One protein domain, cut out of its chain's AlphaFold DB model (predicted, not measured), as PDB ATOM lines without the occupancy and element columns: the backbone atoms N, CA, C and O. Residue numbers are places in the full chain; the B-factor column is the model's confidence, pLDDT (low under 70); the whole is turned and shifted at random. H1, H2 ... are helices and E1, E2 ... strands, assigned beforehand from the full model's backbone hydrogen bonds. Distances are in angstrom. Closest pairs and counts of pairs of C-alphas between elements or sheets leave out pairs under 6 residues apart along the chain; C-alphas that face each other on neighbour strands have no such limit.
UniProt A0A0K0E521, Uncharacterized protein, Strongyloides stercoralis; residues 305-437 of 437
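What this domain is: This is residues 305 to 437 of the 437 residues of an uncharacterized protein of Strongyloides stercoralis (UniProt A0A0K0E521). What does the model look like? A five-stranded sheet, strongly twisted and curled like part of a barrel, has one stretch of the long helix H4, residues 409 to 420, packed over one face; beyond it residues 425 to 437, of which 425 to 434 belong to H4, stick out as an arm. The short helix H2 lies over E3, and residues 353 to 358, of which 353 to 356 belong to H3, also stick out. What is it built of? The printed part has 133 residues, with four named helices and five named strands in the order H1 E1 H2 E2 H3 E3 E4 E5 H4; the class is mixed, and the mixed sheet has the order E1 E2 E3 E4 E5. How spread is it? It is only just compact, close to loose, with a radius of gyration of the C-alphas of 17.0 A, and spans 59 by 34 by 31 A.

How they stand to each other: How does the sheet begin? E1, residues 325 to 329, and E2, residues 344 to 349, are parallel at 37 degrees, with N 326 and O 346 at 2.8 A. With H2, residues 331 to 335, they form a strand-helix-strand unit, two parallel neighbour strands with a helix between, whose crossover is right-handed. How does it go on? E3, residues 365 to 371, is antiparallel to E2, with N 347 and O 367 at 3.0 A, and H2 is over it at a height over the sheet of 7.1 A. E3, E4, residues 377 to 387, and E5, residues 391 to 396, form a meander of antiparallel neighbours, two hairpins, with N 368 and O 380 at 2.8 A and N 385 and O 393 at 2.8 A. Where are the other helices? H4, residues 409 to 434, is on one face, giving two layers, at a height of 13.1 A, along E3 at 13 degrees on the local plane; with residues 409 to 414 alone it touches H1, residues 320 to 323, the closest C-alphas being those of Phe 321 and Asn 410, 4.9 A apart. H3, residues 353 to 356, is not on the sheet. Are the helix backbones complete? In H2 and H4 every O i to N i+4 pair is within hydrogen-bond range; H1 and H3 are too short for such a pair.

Where its parts are: Where does the first element begin? H1 begins at C-alpha 320, (-51.638, -20.556, 27.375). Which elements are long? E4 measures 31.7 A from first to last C-alpha and begins at (-44.817, -38.452, 37.393); H4 measures 38.2 A and ends at C-alpha 434, (-19.485, -34.981, 24.198).

The domain as a whole: How far does it reach? The two C-alphas farthest apart, those of Leu 357 and Lys 437, are 59.6 A apart. Is it continuous? The printed part has no cut, and the link E5 to H4, 12 residues, is long. Where is confidence low? The mean pLDDT of the printed part is 71.6, and residues 305 to 323, 351 to 364, 386 to 391, 397 to 403 and 430 to 437 are under 70.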
ATOM      1  N   PRO A 305     -50.263 -27.210  21.728       55.75
ATOM      2  CA  PRO A 305     -50.363 -25.869  21.171       55.75
ATOM      3  C   PRO A 305     -49.194 -25.583  20.218       55.75
ATOM      4  O   PRO A 305     -48.048 -25.947  20.488       55.75
ATOM      5  N   LYS A 306     -49.477 -24.947  19.073       53.89
ATOM      6  CA  LYS A 306     -48.470 -24.620  18.051       53.89
ATOM      7  C   LYS A 306     -47.638 -23.411  18.497       53.89
ATOM      8  O   LYS A 306     -48.175 -22.378  18.890       53.89
ATOM      9  N   ILE A 307     -46.313 -23.523  18.403       55.02
ATOM     10  CA  ILE A 307     -45.365 -22.596  19.052       55.02
ATOM     11  C   ILE A 307     -44.453 -21.958  18.011       55.02
ATOM     12  O   ILE A 307     -44.117 -22.578  16.995       55.02
ATOM     13  N   ASN A 308     -44.061 -20.705  18.242       51.80
ATOM     14  CA  ASN A 308     -43.044 -20.059  17.424       51.80
ATOM     15  C   ASN A 308     -41.697 -20.774  17.592       51.80
ATOM     16  O   ASN A 308     -41.358 -21.224  18.686       51.80
ATOM     17  N   ARG A 309     -40.898 -20.863  16.515       51.85
ATOM     18  CA  ARG A 309     -39.593 -21.566  16.514       51.85
ATOM     19  C   ARG A 309     -38.659 -21.094  17.638       51.85
ATOM     20  O   ARG A 309     -37.883 -21.880  18.178       51.85
ATOM     21  N   ASN A 310     -38.785 -19.830  18.041       54.82
ATOM     22  CA  ASN A 310     -37.949 -19.218  19.072       54.82
ATOM     23  C   ASN A 310     -38.367 -19.632  20.498       54.82
ATOM     24  O   ASN A 310     -37.592 -19.453  21.440       54.82
ATOM     25  N   GLY A 311     -39.545 -20.245  20.665       51.61
ATOM     26  CA  GLY A 311     -40.091 -20.681  21.955       51.61
ATOM     27  C   GLY A 311     -40.454 -19.530  22.897       51.61
ATOM     28  O   GLY A 311     -40.683 -19.773  24.077       51.61
ATOM     29  N   SER A 312     -40.455 -18.290  22.399       52.64
ATOM     30  CA  SER A 312     -40.749 -17.080  23.172       52.64
ATOM     31  C   SER A 312     -42.247 -16.852  23.366       52.64
ATOM     32  O   SER A 312     -42.639 -16.264  24.366       52.64
ATOM     33  N   SER A 313     -43.074 -17.328  22.433       50.80
ATOM     34  CA  SER A 313     -44.527 -17.187  22.472       50.80
ATOM     35  C   SER A 313     -45.210 -18.373  21.792       50.80
ATOM     36  O   SER A 313     -44.630 -19.039  20.919       50.80
ATOM     37  N   LEU A 314     -46.471 -18.613  22.156       54.65
ATOM     38  CA  LEU A 314     -47.374 -19.374  21.299       54.65
ATOM     39  C   LEU A 314     -47.495 -18.671  19.938       54.65
ATOM     40  O   LEU A 314     -47.265 -17.464  19.825       54.65
ATOM     41  N   LYS A 315     -47.830 -19.431  18.888       53.42
ATOM     42  CA  LYS A 315     -48.225 -18.833  17.598       53.42
ATOM     43  C   LYS A 315     -49.550 -18.077  17.697       53.42
ATOM     44  O   LYS A 315     -49.881 -17.326  16.790       53.42
ATOM     45  N   THR A 316     -50.292 -18.312  18.770       53.52
ATOM     46  CA  THR A 316     -51.610 -17.755  19.028       53.52
ATOM     47  C   THR A 316     -51.522 -16.698  20.130       53.52
ATOM     48  O   THR A 316     -50.674 -16.784  21.020       53.52
ATOM     49  N   SER A 317     -52.402 -15.696  20.082       49.52
ATOM     50  CA  SER A 317     -52.594 -14.681  21.133       49.52
ATOM     51  C   SER A 317     -53.344 -15.226  22.364       49.52
ATOM     52  O   SER A 317     -53.804 -14.467  23.212       49.52
ATOM     53  N   GLU A 318     -53.497 -16.548  22.455       53.88
ATOM     54  CA  GLU A 318     -54.388 -17.228  23.388       53.88
ATOM     55  C   GLU A 318     -53.827 -17.312  24.817       53.88
ATOM     56  O   GLU A 318     -52.610 -17.419  25.016       53.88
ATOM     57  N   PRO A 319     -54.712 -17.399  25.829       56.84
ATOM     58  CA  PRO A 319     -54.330 -17.800  27.174       56.84
ATOM     59  C   PRO A 319     -53.708 -19.205  27.148       56.84
ATOM     60  O   PRO A 319     -54.399 -20.204  26.926       56.84
ATOM     61  N   THR A 320     -52.398 -19.294  27.385       66.35
ATOM     62  CA  THR A 320     -51.638 -20.556  27.375       66.35
ATOM     63  C   THR A 320     -52.237 -21.623  28.294       66.35
ATOM     64  O   THR A 320     -52.114 -22.803  27.982       66.35
ATOM     65  N   PHE A 321     -52.924 -21.237  29.376       69.57
ATOM     66  CA  PHE A 321     -53.545 -22.145  30.341       69.57
ATOM     67  C   PHE A 321     -54.478 -23.185  29.708       69.57
ATOM     68  O   PHE A 321     -54.329 -24.381  29.966       69.57
ATOM     69  N   TYR A 322     -55.423 -22.755  28.866       65.75
ATOM     70  CA  TYR A 322     -56.480 -23.640  28.362       65.75
ATOM     71  C   TYR A 322     -55.948 -24.775  27.492       65.75
ATOM     72  O   TYR A 322     -56.517 -25.861  27.496       65.75
ATOM     73  N   ASN A 323     -54.824 -24.553  26.812       69.64
ATOM     74  CA  ASN A 323     -54.181 -25.562  25.977       69.64
ATOM     75  C   ASN A 323     -53.520 -26.689  26.789       69.64
ATOM     76  O   ASN A 323     -53.207 -27.742  26.237       69.64
ATOM     77  N   TYR A 324     -53.314 -26.488  28.094       77.84
ATOM     78  CA  TYR A 324     -52.768 -27.499  29.002       77.84
ATOM     79  C   TYR A 324     -53.789 -28.002  30.030       77.84
ATOM     80  O   TYR A 324     -53.494 -28.969  30.730       77.84
ATOM     81  N   TYR A 325     -54.966 -27.380  30.138       77.79
ATOM     82  CA  TYR A 325     -55.977 -27.739  31.132       77.79
ATOM     83  C   TYR A 325     -56.854 -28.916  30.677       77.79
ATOM     84  O   TYR A 325     -57.559 -28.819  29.675       77.79
ATOM     85  N   ILE A 326     -56.862 -30.001  31.454       76.27
ATOM     86  CA  ILE A 326     -57.591 -31.254  31.171       76.27
ATOM     87  C   ILE A 326     -58.847 -31.449  32.036       76.27
ATOM     88  O   ILE A 326     -59.412 -32.534  32.106       76.27
ATOM     89  N   GLY A 327     -59.320 -30.400  32.712       73.49
ATOM     90  CA  GLY A 327     -60.553 -30.480  33.497       73.49
ATOM     91  C   GLY A 327     -60.356 -30.995  34.919       73.49
ATOM     92  O   GLY A 327     -59.293 -30.834  35.517       73.49
ATOM     93  N   VAL A 328     -61.423 -31.559  35.476       72.67
ATOM     94  CA  VAL A 328     -61.477 -32.096  36.837       72.67
ATOM     95  C   VAL A 328     -61.375 -33.624  36.751       72.67
ATOM     96  O   VAL A 328     -62.194 -34.258  36.082       72.67
ATOM     97  N   LYS A 329     -60.335 -34.203  37.360       78.62
ATOM     98  CA  LYS A 329     -59.914 -35.603  37.165       78.62
ATOM     99  C   LYS A 329     -59.372 -36.210  38.461       78.62
ATOM    100  O   LYS A 329     -58.898 -35.488  39.343       78.62
ATOM    101  N   HIS A 330     -59.401 -37.536  38.575       80.22
ATOM    102  CA  HIS A 330     -58.581 -38.244  39.566       80.22
ATOM    103  C   HIS A 330     -57.104 -38.258  39.134       80.22
ATOM    104  O   HIS A 330     -56.803 -37.988  37.974       80.22
ATOM    105  N   GLU A 331     -56.179 -38.543  40.059       84.84
ATOM    106  CA  GLU A 331     -54.735 -38.579  39.755       84.84
ATOM    107  C   GLU A 331     -54.414 -39.559  38.631       84.84
ATOM    108  O   GLU A 331     -53.947 -39.117  37.587       84.84
ATOM    109  N   ASP A 332     -54.774 -40.833  38.803       83.61
ATOM    110  CA  ASP A 332     -54.499 -41.903  37.837       83.61
ATOM    111  C   ASP A 332     -55.041 -41.585  36.431       83.61
ATOM    112  O   ASP A 332     -54.421 -41.901  35.417       83.61
ATOM    113  N   GLU A 333     -56.202 -40.925  36.356       81.45
ATOM    114  CA  GLU A 333     -56.795 -40.509  35.083       81.45
ATOM    115  C   GLU A 333     -55.999 -39.364  34.443       81.45
ATOM    116  O   GLU A 333     -55.764 -39.377  33.236       81.45
ATOM    117  N   ALA A 334     -55.555 -38.392  35.247       84.02
ATOM    118  CA  ALA A 334     -54.747 -37.268  34.787       84.02
ATOM    119  C   ALA A 334     -53.375 -37.718  34.253       84.02
ATOM    120  O   ALA A 334     -52.908 -37.154  33.260       84.02
ATOM    121  N   GLU A 335     -52.753 -38.743  34.852       88.22
ATOM    122  CA  GLU A 335     -51.463 -39.288  34.389       88.22
ATOM    123  C   GLU A 335     -51.521 -39.781  32.947       88.22
ATOM    124  O   GLU A 335     -50.601 -39.538  32.163       88.22
ATOM    125  N   GLY A 336     -52.640 -40.390  32.556       82.91
ATOM    126  CA  GLY A 336     -52.828 -40.903  31.207       82.91
ATOM    127  C   GLY A 336     -52.794 -39.832  30.104       82.91
ATOM    128  O   GLY A 336     -52.563 -40.164  28.940       82.91
ATOM    129  N   TYR A 337     -53.001 -38.552  30.438       81.54
ATOM    130  CA  TYR A 337     -52.964 -37.453  29.464       81.54
ATOM    131  C   TYR A 337     -51.541 -36.995  29.111       81.54
ATOM    132  O   TYR A 337     -51.367 -36.227  28.158       81.54
ATOM    133  N   LEU A 338     -50.523 -37.447  29.846       83.39
ATOM    134  CA  LEU A 338     -49.126 -37.138  29.553       83.39
ATOM    135  C   LEU A 338     -48.655 -37.898  28.301       83.39
ATOM    136  O   LEU A 338     -48.950 -39.075  28.098       83.39
ATOM    137  N   HIS A 339     -47.914 -37.226  27.422       80.30
ATOM    138  CA  HIS A 339     -47.383 -37.824  26.187       80.30
ATOM    139  C   HIS A 339     -45.989 -38.433  26.331       80.30
ATOM    140  O   HIS A 339     -45.446 -38.942  25.350       80.30
ATOM    141  N   GLY A 340     -45.405 -38.376  27.524       82.48
ATOM    142  CA  GLY A 340     -44.067 -38.868  27.805       82.48
ATOM    143  C   GLY A 340     -43.225 -37.859  28.589       82.48
ATOM    144  O   GLY A 340     -43.727 -36.821  29.035       82.48
ATOM    145  N   PRO A 341     -41.919 -38.142  28.741       84.52
ATOM    146  CA  PRO A 341     -41.019 -37.315  29.529       84.52
ATOM    147  C   PRO A 341     -41.015 -35.853  29.080       84.52
ATOM    148  O   PRO A 341     -40.941 -35.539  27.887       84.52
ATOM    149  N   LEU A 342     -40.990 -34.950  30.060       82.93
ATOM    150  CA  LEU A 342     -41.030 -33.500  29.880       82.93
ATOM    151  C   LEU A 342     -42.347 -32.978  29.275       82.93
ATOM    152  O   LEU A 342     -42.327 -31.961  28.572       82.93
ATOM    153  N   ASP A 343     -43.463 -33.666  29.517       84.84
ATOM    154  CA  ASP A 343     -44.818 -33.160  29.277       84.84
ATOM    155  C   ASP A 343     -45.482 -32.770  30.602       84.84
ATOM    156  O   ASP A 343     -45.138 -33.285  31.670       84.84
ATOM    157  N   PHE A 344     -46.424 -31.836  30.529       88.67
ATOM    158  CA  PHE A 344     -47.233 -31.437  31.669       88.67
ATOM    159  C   PHE A 344     -48.658 -31.104  31.243       88.67
ATOM    160  O   PHE A 344     -48.903 -30.696  30.105       88.67
ATOM    161  N   LYS A 345     -49.587 -31.235  32.186       87.23
ATOM    162  CA  LYS A 345     -50.976 -30.781  32.076       87.23
ATOM    163  C   LYS A 345     -51.394 -30.098  33.374       87.23
ATOM    164  O   LYS A 345     -50.732 -30.228  34.402       87.23
ATOM    165  N   LEU A 346     -52.488 -29.354  33.323       85.97
ATOM    166  CA  LEU A 346     -53.127 -28.765  34.492       85.97
ATOM    167  C   LEU A 346     -54.494 -29.395  34.675       85.97
ATOM    168  O   LEU A 346     -55.211 -29.607  33.703       85.97
ATOM    169  N   TYR A 347     -54.875 -29.679  35.910       82.98
ATOM    170  CA  TYR A 347     -56.160 -30.301  36.195       82.98
ATOM    171  C   TYR A 347     -56.609 -29.982  37.611       82.98
ATOM    172  O   TYR A 347     -55.793 -29.716  38.489       82.98
ATOM    173  N   HIS A 348     -57.912 -29.995  37.842       80.80
ATOM    174  CA  HIS A 348     -58.459 -29.941  39.186       80.80
ATOM    175  C   HIS A 348     -58.573 -31.363  39.731       80.80
ATOM    176  O   HIS A 348     -59.197 -32.228  39.117       80.80
ATOM    177  N   ARG A 349     -57.957 -31.622  40.880       80.46
ATOM    178  CA  ARG A 349     -57.900 -32.964  41.450       80.46
ATOM    179  C   ARG A 349     -59.180 -33.284  42.211       80.46
ATOM    180  O   ARG A 349     -59.505 -32.621  43.195       80.46
ATOM    181  N   LEU A 350     -59.848 -34.360  41.804       74.65
ATOM    182  CA  LEU A 350     -60.876 -35.006  42.612       74.65
ATOM    183  C   LEU A 350     -60.217 -35.808  43.729       74.65
ATOM    184  O   LEU A 350     -59.447 -36.745  43.485       74.65
ATOM    185  N   LEU A 351     -60.546 -35.444  44.964       69.85
ATOM    186  CA  LEU A 351     -60.161 -36.208  46.137       69.85
ATOM    187  C   LEU A 351     -60.855 -37.578  46.120       69.85
ATOM    188  O   LEU A 351     -61.997 -37.726  45.680       69.85
ATOM    189  N   SER A 352     -60.153 -38.601  46.604       68.57
ATOM    190  CA  SER A 352     -60.772 -39.908  46.827       68.57
ATOM    191  C   SER A 352     -61.876 -39.792  47.888       68.57
ATOM    192  O   SER A 352     -61.781 -38.947  48.781       68.57
ATOM    193  N   LYS A 353     -62.888 -40.675  47.864       63.56
ATOM    194  CA  LYS A 353     -63.972 -40.683  48.874       63.56
ATOM    195  C   LYS A 353     -63.441 -40.651  50.315       63.56
ATOM    196  O   LYS A 353     -64.016 -39.978  51.162       63.56
ATOM    197  N   LYS A 354     -62.328 -41.347  50.581       63.18
ATOM    198  CA  LYS A 354     -61.675 -41.390  51.899       63.18
ATOM    199  C   LYS A 354     -61.036 -40.047  52.268       63.18
ATOM    200  O   LYS A 354     -61.131 -39.626  53.412       63.18
ATOM    201  N   SER A 355     -60.414 -39.371  51.303       59.02
ATOM    202  CA  SER A 355     -59.784 -38.061  51.500       59.02
ATOM    203  C   SER A 355     -60.813 -36.938  51.671       59.02
ATOM    204  O   SER A 355     -60.577 -36.029  52.461       59.02
ATOM    205  N   CYS A 356     -61.964 -37.011  50.986       54.06
ATOM    206  CA  CYS A 356     -63.039 -36.018  51.106       54.06
ATOM    207  C   CYS A 356     -63.576 -35.890  52.537       54.06
ATOM    208  O   CYS A 356     -63.893 -34.785  52.959       54.06
ATOM    209  N   LEU A 357     -63.654 -36.996  53.288       53.12
ATOM    210  CA  LEU A 357     -64.196 -37.008  54.655       53.12
ATOM    211  C   LEU A 357     -63.383 -36.158  55.642       53.12
ATOM    212  O   LEU A 357     -63.932 -35.699  56.638       53.12
ATOM    213  N   ASN A 358     -62.100 -35.933  55.357       53.11
ATOM    214  CA  ASN A 358     -61.192 -35.209  56.247       53.11
ATOM    215  C   ASN A 358     -60.897 -33.781  55.764       53.11
ATOM    216  O   ASN A 358     -60.150 -33.060  56.422       53.11
ATOM    217  N   CYS A 359     -61.408 -33.377  54.597       49.56
ATOM    218  CA  CYS A 359     -61.038 -32.109  53.983       49.56
ATOM    219  C   CYS A 359     -62.055 -31.021  54.337       49.56
ATOM    220  O   CYS A 359     -63.235 -31.133  54.016       49.56
ATOM    221  N   SER A 360     -61.588 -29.945  54.965       51.83
ATOM    222  CA  SER A 360     -62.405 -28.778  55.321       51.83
ATOM    223  C   SER A 360     -62.882 -27.981  54.104       51.83
ATOM    224  O   SER A 360     -63.872 -27.260  54.199       51.83
ATOM    225  N   ASN A 361     -62.220 -28.131  52.952       55.12
ATOM    226  CA  ASN A 361     -62.653 -27.542  51.694       55.12
ATOM    227  C   ASN A 361     -62.755 -28.627  50.603       55.12
ATOM    228  O   ASN A 361     -61.732 -29.017  50.043       55.12
ATOM    229  N   PRO A 362     -63.966 -29.119  50.274       55.93
ATOM    230  CA  PRO A 362     -64.161 -30.182  49.284       55.93
ATOM    231  C   PRO A 362     -63.961 -29.704  47.837       55.93
ATOM    232  O   PRO A 362     -64.082 -30.494  46.901       55.93
ATOM    233  N   SER A 363     -63.694 -28.411  47.642       61.58
ATOM    234  CA  SER A 363     -63.524 -27.809  46.328       61.58
ATOM    235  C   SER A 363     -62.276 -28.410  45.632       61.58
ATOM    236  O   SER A 363     -61.192 -28.403  46.226       61.58
ATOM    237  N   PRO A 364     -62.388 -28.950  44.401       69.58
ATOM    238  CA  PRO A 364     -61.257 -29.521  43.671       69.58
ATOM    239  C   PRO A 364     -60.082 -28.544  43.542       69.58
ATOM    240  O   PRO A 364     -60.183 -27.515  42.882       69.58
ATOM    241  N   GLN A 365     -58.937 -28.844  44.147       77.39
ATOM    242  CA  GLN A 365     -57.760 -27.977  44.048       77.39
ATOM    243  C   GLN A 365     -57.080 -28.132  42.677       77.39
ATOM    244  O   GLN A 365     -57.055 -29.228  42.117       77.39
ATOM    245  N   LEU A 366     -56.524 -27.045  42.130       83.53
ATOM    246  CA  LEU A 366     -55.789 -27.059  40.862       83.53
ATOM    247  C   LEU A 366     -54.373 -27.622  41.059       83.53
ATOM    248  O   LEU A 366     -53.661 -27.219  41.976       83.53
ATOM    249  N   TYR A 367     -53.954 -28.520  40.175       88.18
ATOM    250  CA  TYR A 367     -52.645 -29.164  40.161       88.18
ATOM    251  C   TYR A 367     -51.994 -29.049  38.784       88.18
ATOM    252  O   TYR A 367     -52.663 -28.994  37.750       88.18
ATOM    253  N   ILE A 368     -50.666 -29.069  38.784       88.97
ATOM    254  CA  ILE A 368     -49.839 -29.386  37.624       88.97
ATOM    255  C   ILE A 368     -49.462 -30.852  37.751       88.97
ATOM    256  O   ILE A 368     -48.895 -31.256  38.762       88.97
ATOM    257  N   ILE A 369     -49.732 -31.630  36.718       89.60
ATOM    258  CA  ILE A 369     -49.137 -32.948  36.565       89.60
ATOM    259  C   ILE A 369     -47.983 -32.841  35.575       89.60
ATOM    260  O   ILE A 369     -48.143 -32.271  34.498       89.60
ATOM    261  N   TYR A 370     -46.814 -33.350  35.947       89.17
ATOM    262  CA  TYR A 370     -45.592 -33.255  35.156       89.17
ATOM    263  C   TYR A 370     -44.839 -34.581  35.154       89.17
ATOM    264  O   TYR A 370     -44.591 -35.157  36.213       89.17
ATOM    265  N   GLN A 371     -44.421 -35.031  33.970       87.60
ATOM    266  CA  GLN A 371     -43.538 -36.184  33.837       87.60
ATOM    267  C   GLN A 371     -42.085 -35.731  33.710       87.60
ATOM    268  O   GLN A 371     -41.692 -35.074  32.745       87.60
ATOM    269  N   CYS A 372     -41.259 -36.111  34.674       82.77
ATOM    270  CA  CYS A 372     -39.837 -35.805  34.686       82.77
ATOM    271  C   CYS A 372     -39.087 -36.486  33.535       82.77
ATOM    272  O   CYS A 372     -39.552 -37.452  32.933       82.77
ATOM    273  N   HIS A 373     -37.859 -36.027  33.276       79.52
ATOM    274  CA  HIS A 373     -36.947 -36.678  32.328       79.52
ATOM    275  C   HIS A 373     -36.609 -38.131  32.713       79.52
ATOM    276  O   HIS A 373     -36.295 -38.925  31.835       79.52
ATOM    277  N   SER A 374     -36.698 -38.475  34.004       79.21
ATOM    278  CA  SER A 374     -36.561 -39.841  34.525       79.21
ATOM    279  C   SER A 374     -37.790 -40.724  34.271       79.21
ATOM    280  O   SER A 374     -37.755 -41.909  34.580       79.21
ATOM    281  N   GLY A 375     -38.889 -40.160  33.758       77.76
ATOM    282  CA  GLY A 375     -40.178 -40.836  33.605       77.76
ATOM    283  C   GLY A 375     -41.089 -40.745  34.835       77.76
ATOM    284  O   GLY A 375     -42.275 -41.036  34.707       77.76
ATOM    285  N   GLN A 376     -40.576 -40.293  35.986       85.00
ATOM    286  CA  GLN A 376     -41.364 -40.113  37.210       85.00
ATOM    287  C   GLN A 376     -42.448 -39.047  37.024       85.00
ATOM    288  O   GLN A 376     -42.155 -37.932  36.584       85.00
ATOM    289  N   VAL A 377     -43.680 -39.376  37.403       86.31
ATOM    290  CA  VAL A 377     -44.817 -38.452  37.393       86.31
ATOM    291  C   VAL A 377     -44.910 -37.746  38.745       86.31
ATOM    292  O   VAL A 377     -44.743 -38.365  39.796       86.31
ATOM    293  N   ILE A 378     -45.109 -36.429  38.717       85.70
ATOM    294  CA  ILE A 378     -45.215 -35.582  39.906       85.70
ATOM    295  C   ILE A 378     -46.460 -34.707  39.785       85.70
ATOM    296  O   ILE A 378     -46.683 -34.063  38.759       85.70
ATOM    297  N   HIS A 379     -47.227 -34.649  40.870       88.20
ATOM    298  CA  HIS A 379     -48.390 -33.785  41.020       88.20
ATOM    299  C   HIS A 379     -48.041 -32.618  41.945       88.20
ATOM    300  O   HIS A 379     -47.751 -32.810  43.123       88.20
ATOM    301  N   LEU A 380     -48.064 -31.399  41.411       86.66
ATOM    302  CA  LEU A 380     -47.711 -30.175  42.124       86.66
ATOM    303  C   LEU A 380     -48.967 -29.325  42.349       86.66
ATOM    304  O   LEU A 380     -49.577 -28.895  41.367       86.66
ATOM    305  N   PRO A 381     -49.368 -29.051  43.601       85.55
ATOM    306  CA  PRO A 381     -50.517 -28.199  43.869       85.55
ATOM    307  C   PRO A 381     -50.232 -26.750  43.461       85.55
ATOM    308  O   PRO A 381     -49.152 -26.211  43.721       85.55
ATOM    309  N   ILE A 382     -51.237 -26.104  42.874       82.44
ATOM    310  CA  ILE A 382     -51.296 -24.655  42.710       82.44
ATOM    311  C   ILE A 382     -52.131 -24.098  43.863       82.44
ATOM    312  O   ILE A 382     -53.254 -24.539  44.121       82.44
ATOM    313  N   VAL A 383     -51.576 -23.118  44.566       80.56
ATOM    314  CA  VAL A 383     -52.246 -22.428  45.670       80.56
ATOM    315  C   VAL A 383     -52.615 -21.027  45.209       80.56
ATOM    316  O   VAL A 383     -51.744 -20.274  44.778       80.56
ATOM    317  N   SER A 384     -53.890 -20.661  45.308       75.30
ATOM    318  CA  SER A 384     -54.341 -19.284  45.112       75.30
ATOM    319  C   SER A 384     -54.302 -18.521  46.438       75.30
ATOM    320  O   SER A 384     -54.690 -19.034  47.487       75.30
ATOM    321  N   ARG A 385     -53.814 -17.280  46.406       71.60
ATOM    322  CA  ARG A 385     -53.848 -16.337  47.530       71.60
ATOM    323  C   ARG A 385     -54.470 -15.035  47.042       71.60
ATOM    324  O   ARG A 385     -54.017 -14.487  46.041       71.60
ATOM    325  N   ARG A 386     -55.495 -14.541  47.736       67.01
ATOM    326  CA  ARG A 386     -56.041 -13.198  47.492       67.01
ATOM    327  C   ARG A 386     -55.103 -12.169  48.121       67.01
ATOM    328  O   ARG A 386     -54.778 -12.289  49.301       67.01
ATOM    329  N   LYS A 387     -54.667 -11.186  47.338       59.88
ATOM    330  CA  LYS A 387     -53.984  -9.979  47.798       59.88
ATOM    331  C   LYS A 387     -54.944  -8.801  47.600       59.88
ATOM    332  O   LYS A 387     -55.552  -8.703  46.544       59.88
ATOM    333  N   ASP A 388     -55.102  -7.974  48.632       58.54
ATOM    334  CA  ASP A 388     -55.820  -6.690  48.608       58.54
ATOM    335  C   ASP A 388     -57.158  -6.720  47.837       58.54
ATOM    336  O   ASP A 388     -57.300  -6.130  46.776       58.54
ATOM    337  N   HIS A 389     -58.129  -7.456  48.389       57.95
ATOM    338  CA  HIS A 389     -59.545  -7.588  47.990       57.95
ATOM    339  C   HIS A 389     -59.915  -7.953  46.530       57.95
ATOM    340  O   HIS A 389     -61.016  -8.471  46.351       57.95
ATOM    341  N   SER A 390     -59.045  -7.817  45.523       58.80
ATOM    342  CA  SER A 390     -59.346  -8.181  44.123       58.80
ATOM    343  C   SER A 390     -58.337  -9.131  43.479       58.80
ATOM    344  O   SER A 390     -58.728  -9.981  42.678       58.80
ATOM    345  N   ASP A 391     -57.054  -9.046  43.832       66.73
ATOM    346  CA  ASP A 391     -56.010  -9.666  43.019       66.73
ATOM    347  C   ASP A 391     -55.670 -11.072  43.514       66.73
ATOM    348  O   ASP A 391     -55.109 -11.281  44.593       66.73
ATOM    349  N   ILE A 392     -55.999 -12.080  42.706       72.98
ATOM    350  CA  ILE A 392     -55.651 -13.474  42.989       72.98
ATOM    351  C   ILE A 392     -54.262 -13.755  42.424       72.98
ATOM    352  O   ILE A 392     -54.060 -13.746  41.214       72.98
ATOM    353  N   LYS A 393     -53.308 -14.074  43.300       79.60
ATOM    354  CA  LYS A 393     -51.997 -14.595  42.902       79.60
ATOM    355  C   LYS A 393     -51.953 -16.107  43.053       79.60
ATOM    356  O   LYS A 393     -52.558 -16.674  43.962       79.60
ATOM    357  N   TYR A 394     -51.189 -16.757  42.190       81.33
ATOM    358  CA  TYR A 394     -51.024 -18.203  42.164       81.33
ATOM    359  C   TYR A 394     -49.585 -18.563  42.507       81.33
ATOM    360  O   TYR A 394     -48.654 -18.046  41.900       81.33
ATOM    361  N   ALA A 395     -49.392 -19.459  43.464       79.88
ATOM    362  CA  ALA A 395     -48.087 -19.979  43.841       79.88
ATOM    363  C   ALA A 395     -47.999 -21.469  43.510       79.88
ATOM    364  O   ALA A 395     -48.965 -22.213  43.691       79.88
ATOM    365  N   ILE A 396     -46.827 -21.903  43.049       78.79
ATOM    366  CA  ILE A 396     -46.499 -23.322  42.874       78.79
ATOM    367  C   ILE A 396     -45.508 -23.701  43.973       78.79
ATOM    368  O   ILE A 396     -44.598 -22.929  44.284       78.79
ATOM    369  N   TYR A 397     -45.650 -24.880  44.572       69.23
ATOM    370  CA  TYR A 397     -44.619 -25.400  45.471       69.23
ATOM    371  C   TYR A 397     -43.321 -25.664  44.693       69.23
ATOM    372  O   TYR A 397     -43.313 -26.452  43.748       69.23
ATOM    373  N   GLN A 398     -42.233 -24.990  45.076       58.45
ATOM    374  CA  GLN A 398     -40.888 -25.266  44.567       58.45
ATOM    375  C   GLN A 398     -40.081 -25.973  45.661       58.45
ATOM    376  O   GLN A 398     -40.182 -25.612  46.831       58.45
ATOM    377  N   PHE A 399     -39.288 -26.975  45.275       43.43
ATOM    378  CA  PHE A 399     -38.509 -27.796  46.210       43.43
ATOM    379  C   PHE A 399     -37.331 -27.041  46.856       43.43
ATOM    380  O   PHE A 399     -36.914 -27.405  47.949       43.43
ATOM    381  N   ASP A 400     -36.865 -25.946  46.242       38.06
ATOM    382  CA  ASP A 400     -35.655 -25.214  46.658       38.06
ATOM    383  C   ASP A 400     -35.950 -23.924  47.461       38.06
ATOM    384  O   ASP A 400     -35.181 -22.966  47.441       38.06
ATOM    385  N   GLY A 401     -37.083 -23.877  48.171       49.49
ATOM    386  CA  GLY A 401     -37.314 -22.915  49.261       49.49
ATOM    387  C   GLY A 401     -38.037 -21.606  48.920       49.49
ATOM    388  O   GLY A 401     -38.535 -20.952  49.832       49.49
ATOM    389  N   ILE A 402     -38.184 -21.230  47.645       54.29
ATOM    390  CA  ILE A 402     -38.999 -20.065  47.250       54.29
ATOM    391  C   ILE A 402     -40.045 -20.500  46.230       54.29
ATOM    392  O   ILE A 402     -39.721 -20.782  45.084       54.29
ATOM    393  N   SER A 403     -41.314 -20.530  46.639       67.69
ATOM    394  CA  SER A 403     -42.436 -20.760  45.727       67.69
ATOM    395  C   SER A 403     -42.609 -19.571  44.779       67.69
ATOM    396  O   SER A 403     -42.941 -18.480  45.251       67.69
ATOM    397  N   PRO A 404     -42.436 -19.744  43.455       75.57
ATOM    398  CA  PRO A 404     -42.649 -18.665  42.510       75.57
ATOM    399  C   PRO A 404     -44.129 -18.289  42.518       75.57
ATOM    400  O   PRO A 404     -45.013 -19.154  42.503       75.57
ATOM    401  N   VAL A 405     -44.379 -16.984  42.574       81.23
ATOM    402  CA  VAL A 405     -45.716 -16.395  42.600       81.23
ATOM    403  C   VAL A 405     -45.998 -15.768  41.242       81.23
ATOM    404  O   VAL A 405     -45.159 -15.064  40.685       81.23
ATOM    405  N   PHE A 406     -47.188 -16.023  40.721       83.11
ATOM    406  CA  PHE A 406     -47.632 -15.627  39.397       83.11
ATOM    407  C   PHE A 406     -48.943 -14.856  39.495       83.11
ATOM    408  O   PHE A 406     -49.798 -15.180  40.317       83.11
ATOM    409  N   ASP A 407     -49.126 -13.869  38.623       80.75
ATOM    410  CA  ASP A 407     -50.340 -13.044  38.624       80.75
ATOM    411  C   ASP A 407     -51.539 -13.759  37.986       80.75
ATOM    412  O   ASP A 407     -52.684 -13.419  38.249       80.75
ATOM    413  N   ASN A 408     -51.301 -14.769  37.146       82.23
ATOM    414  CA  ASN A 408     -52.359 -15.577  36.544       82.23
ATOM    415  C   ASN A 408     -51.845 -16.961  36.107       82.23
ATOM    416  O   ASN A 408     -50.640 -17.221  36.032       82.23
ATOM    417  N   LEU A 409     -52.780 -17.849  35.766       82.22
ATOM    418  CA  LEU A 409     -52.478 -19.215  35.328       82.22
ATOM    419  C   LEU A 409     -51.705 -19.281  33.998       82.22
ATOM    420  O   LEU A 409     -50.968 -20.240  33.781       82.22
ATOM    421  N   ASN A 410     -51.803 -18.262  33.133       80.03
ATOM    422  CA  ASN A 410     -51.033 -18.218  31.882       80.03
ATOM    423  C   ASN A 410     -49.540 -17.989  32.138       80.03
ATOM    424  O   ASN A 410     -48.685 -18.506  31.413       80.03
ATOM    425  N   CYS A 411     -49.201 -17.222  33.176       82.14
ATOM    426  CA  CYS A 411     -47.817 -17.032  33.595       82.14
ATOM    427  C   CYS A 411     -47.205 -18.355  34.081       82.14
ATOM    428  O   CYS A 411     -46.070 -18.661  33.712       82.14
ATOM    429  N   ILE A 412     -47.971 -19.179  34.809       82.44
ATOM    430  CA  ILE A 412     -47.557 -20.526  35.239       82.44
ATOM    431  C   ILE A 412     -47.248 -21.416  34.035       82.44
ATOM    432  O   ILE A 412     -46.154 -21.974  33.935       82.44
ATOM    433  N   THR A 413     -48.183 -21.540  33.095       81.16
ATOM    434  CA  THR A 413     -47.997 -22.388  31.908       81.16
ATOM    435  C   THR A 413     -46.837 -21.921  31.046       81.16
ATOM    436  O   THR A 413     -46.039 -22.740  30.591       81.16
ATOM    437  N   SER A 414     -46.683 -20.606  30.876       80.66
ATOM    438  CA  SER A 414     -45.556 -20.021  30.143       80.66
ATOM    439  C   SER A 414     -44.219 -20.310  30.834       80.66
ATOM    440  O   SER A 414     -43.243 -20.664  30.169       80.66
ATOM    441  N   TYR A 415     -44.171 -20.213  32.167       82.81
ATOM    442  CA  TYR A 415     -42.988 -20.523  32.970       82.81
ATOM    443  C   TYR A 415     -42.580 -21.998  32.859       82.81
ATOM    444  O   TYR A 415     -41.414 -22.292  32.570       82.81
ATOM    445  N   LEU A 416     -43.528 -22.924  33.028       83.60
ATOM    446  CA  LEU A 416     -43.285 -24.367  32.909       83.60
ATOM    447  C   LEU A 416     -42.798 -24.727  31.507       83.60
ATOM    448  O   LEU A 416     -41.768 -25.385  31.343       83.60
ATOM    449  N   PHE A 417     -43.491 -24.221  30.488       81.06
ATOM    450  CA  PHE A 417     -43.127 -24.448  29.101       81.06
ATOM    451  C   PHE A 417     -41.705 -23.953  28.794       81.06
ATOM    452  O   PHE A 417     -40.876 -24.706  28.273       81.06
ATOM    453  N   LYS A 418     -41.381 -22.707  29.167       80.78
ATOM    454  CA  LYS A 418     -40.044 -22.124  28.971       80.78
ATOM    455  C   LYS A 418     -38.968 -22.931  29.697       80.78
ATOM    456  O   LYS A 418     -37.897 -23.164  29.133       80.78
ATOM    457  N   SER A 419     -39.253 -23.397  30.912       82.16
ATOM    458  CA  SER A 419     -38.347 -24.237  31.704       82.16
ATOM    459  C   SER A 419     -38.048 -25.566  31.003       82.16
ATOM    460  O   SER A 419     -36.881 -25.933  30.849       82.16
ATOM    461  N   ILE A 420     -39.076 -26.230  30.464       81.50
ATOM    462  CA  ILE A 420     -38.937 -27.474  29.694       81.50
ATOM    463  C   ILE A 420     -38.136 -27.256  28.403       81.50
ATOM    464  O   ILE A 420     -37.225 -28.030  28.097       81.50
ATOM    465  N   VAL A 421     -38.431 -26.199  27.638       79.72
ATOM    466  CA  VAL A 421     -37.692 -25.881  26.402       79.72
ATOM    467  C   VAL A 421     -36.222 -25.600  26.700       79.72
ATOM    468  O   VAL A 421     -35.341 -26.098  25.995       79.72
ATOM    469  N   ASN A 422     -35.939 -24.836  27.755       79.10
ATOM    470  CA  ASN A 422     -34.575 -24.541  28.176       79.10
ATOM    471  C   ASN A 422     -33.824 -25.805  28.600       79.10
ATOM    472  O   ASN A 422     -32.669 -25.973  28.205       79.10
ATOM    473  N   PHE A 423     -34.475 -26.715  29.328       80.52
ATOM    474  CA  PHE A 423     -33.905 -28.017  29.662       80.52
ATOM    475  C   PHE A 423     -33.567 -28.814  28.394       80.52
ATOM    476  O   PHE A 423     -32.410 -29.180  28.198       80.52
ATOM    477  N   LYS A 424     -34.523 -28.974  27.465       78.42
ATOM    478  CA  LYS A 424     -34.302 -29.673  26.182       78.42
ATOM    479  C   LYS A 424     -33.131 -29.072  25.390       78.42
ATOM    480  O   LYS A 424     -32.318 -29.813  24.840       78.42
ATOM    481  N   ARG A 425     -33.007 -27.740  25.351       79.33
ATOM    482  CA  ARG A 425     -31.888 -27.038  24.690       79.33
ATOM    483  C   ARG A 425     -30.544 -27.312  25.371       79.33
ATOM    484  O   ARG A 425     -29.564 -27.572  24.676       79.33
ATOM    485  N   ARG A 426     -30.483 -27.264  26.706       78.37
ATOM    486  CA  ARG A 426     -29.254 -27.532  27.475       78.37
ATOM    487  C   ARG A 426     -28.791 -28.979  27.312       78.37
ATOM    488  O   ARG A 426     -27.608 -29.194  27.064       78.37
ATOM    489  N   SER A 427     -29.707 -29.942  27.368       74.90
ATOM    490  CA  SER A 427     -29.379 -31.363  27.203       74.90
ATOM    491  C   SER A 427     -28.815 -31.665  25.812       74.90
ATOM    492  O   SER A 427     -27.794 -32.335  25.705       74.90
ATOM    493  N   ARG A 428     -29.391 -31.084  24.747       75.12
ATOM    494  CA  ARG A 428     -28.851 -31.221  23.378       75.12
ATOM    495  C   ARG A 428     -27.444 -30.637  23.226       75.12
ATOM    496  O   ARG A 428     -26.612 -31.230  22.553       75.12
ATOM    497  N   ARG A 429     -27.157 -29.490  23.857       72.66
ATOM    498  CA  ARG A 429     -25.813 -28.884  23.819       72.66
ATOM    499  C   ARG A 429     -24.756 -29.758  24.496       72.66
ATOM    500  O   ARG A 429     -23.636 -29.796  24.009       72.66
ATOM    501  N   ARG A 430     -25.101 -30.457  25.584       68.69
ATOM    502  CA  ARG A 430     -24.172 -31.384  26.252       68.69
ATOM    503  C   ARG A 430     -23.825 -32.575  25.357       68.69
ATOM    504  O   ARG A 430     -22.649 -32.812  25.134       68.69
ATOM    505  N   ILE A 431     -24.828 -33.200  24.738       60.06
ATOM    506  CA  ILE A 431     -24.623 -34.328  23.809       60.06
ATOM    507  C   ILE A 431     -23.717 -33.931  22.628       60.06
ATOM    508  O   ILE A 431     -22.819 -34.681  22.255       60.06
ATOM    509  N   ASN A 432     -23.903 -32.728  22.069       54.16
ATOM    510  CA  ASN A 432     -23.070 -32.233  20.966       54.16
ATOM    511  C   ASN A 432     -21.628 -31.895  21.380       54.16
ATOM    512  O   ASN A 432     -20.737 -31.892  20.536       54.16
ATOM    513  N   ASN A 433     -21.396 -31.562  22.651       57.74
ATOM    514  CA  ASN A 433     -20.049 -31.315  23.161       57.74
ATOM    515  C   ASN A 433     -19.324 -32.626  23.486       57.74
ATOM    516  O   ASN A 433     -18.118 -32.697  23.280       57.74
ATOM    517  N   ASP A 434     -20.051 -33.652  23.937       58.00
ATOM    518  CA  ASP A 434     -19.485 -34.981  24.198       58.00
ATOM    519  C   ASP A 434     -19.143 -35.732  22.902       58.00
ATOM    520  O   ASP A 434     -18.194 -36.497  22.888       58.00
ATOM    521  N   THR A 435     -19.847 -35.470  21.794       56.69
ATOM    522  CA  THR A 435     -19.521 -36.040  20.465       56.69
ATOM    523  C   THR A 435     -18.388 -35.319  19.730       56.69
ATOM    524  O   THR A 435     -17.945 -35.787  18.686       56.69
ATOM    525  N   ARG A 436     -17.937 -34.163  20.233       52.37
ATOM    526  CA  ARG A 436     -16.792 -33.412  19.684       52.37
ATOM    527  C   ARG A 436     -15.478 -33.675  20.424       52.37
ATOM    528  O   ARG A 436     -14.466 -33.088  20.049       52.37
ATOM    529  N   LYS A 437     -15.507 -34.490  21.474       44.59
ATOM    530  CA  LYS A 437     -14.320 -35.056  22.115       44.59
ATOM    531  C   LYS A 437     -14.151 -36.484  21.632       44.59
ATOM    532  O   LYS A 437     -12.978 -36.891  21.522       44.59
TER     533      LYS A 437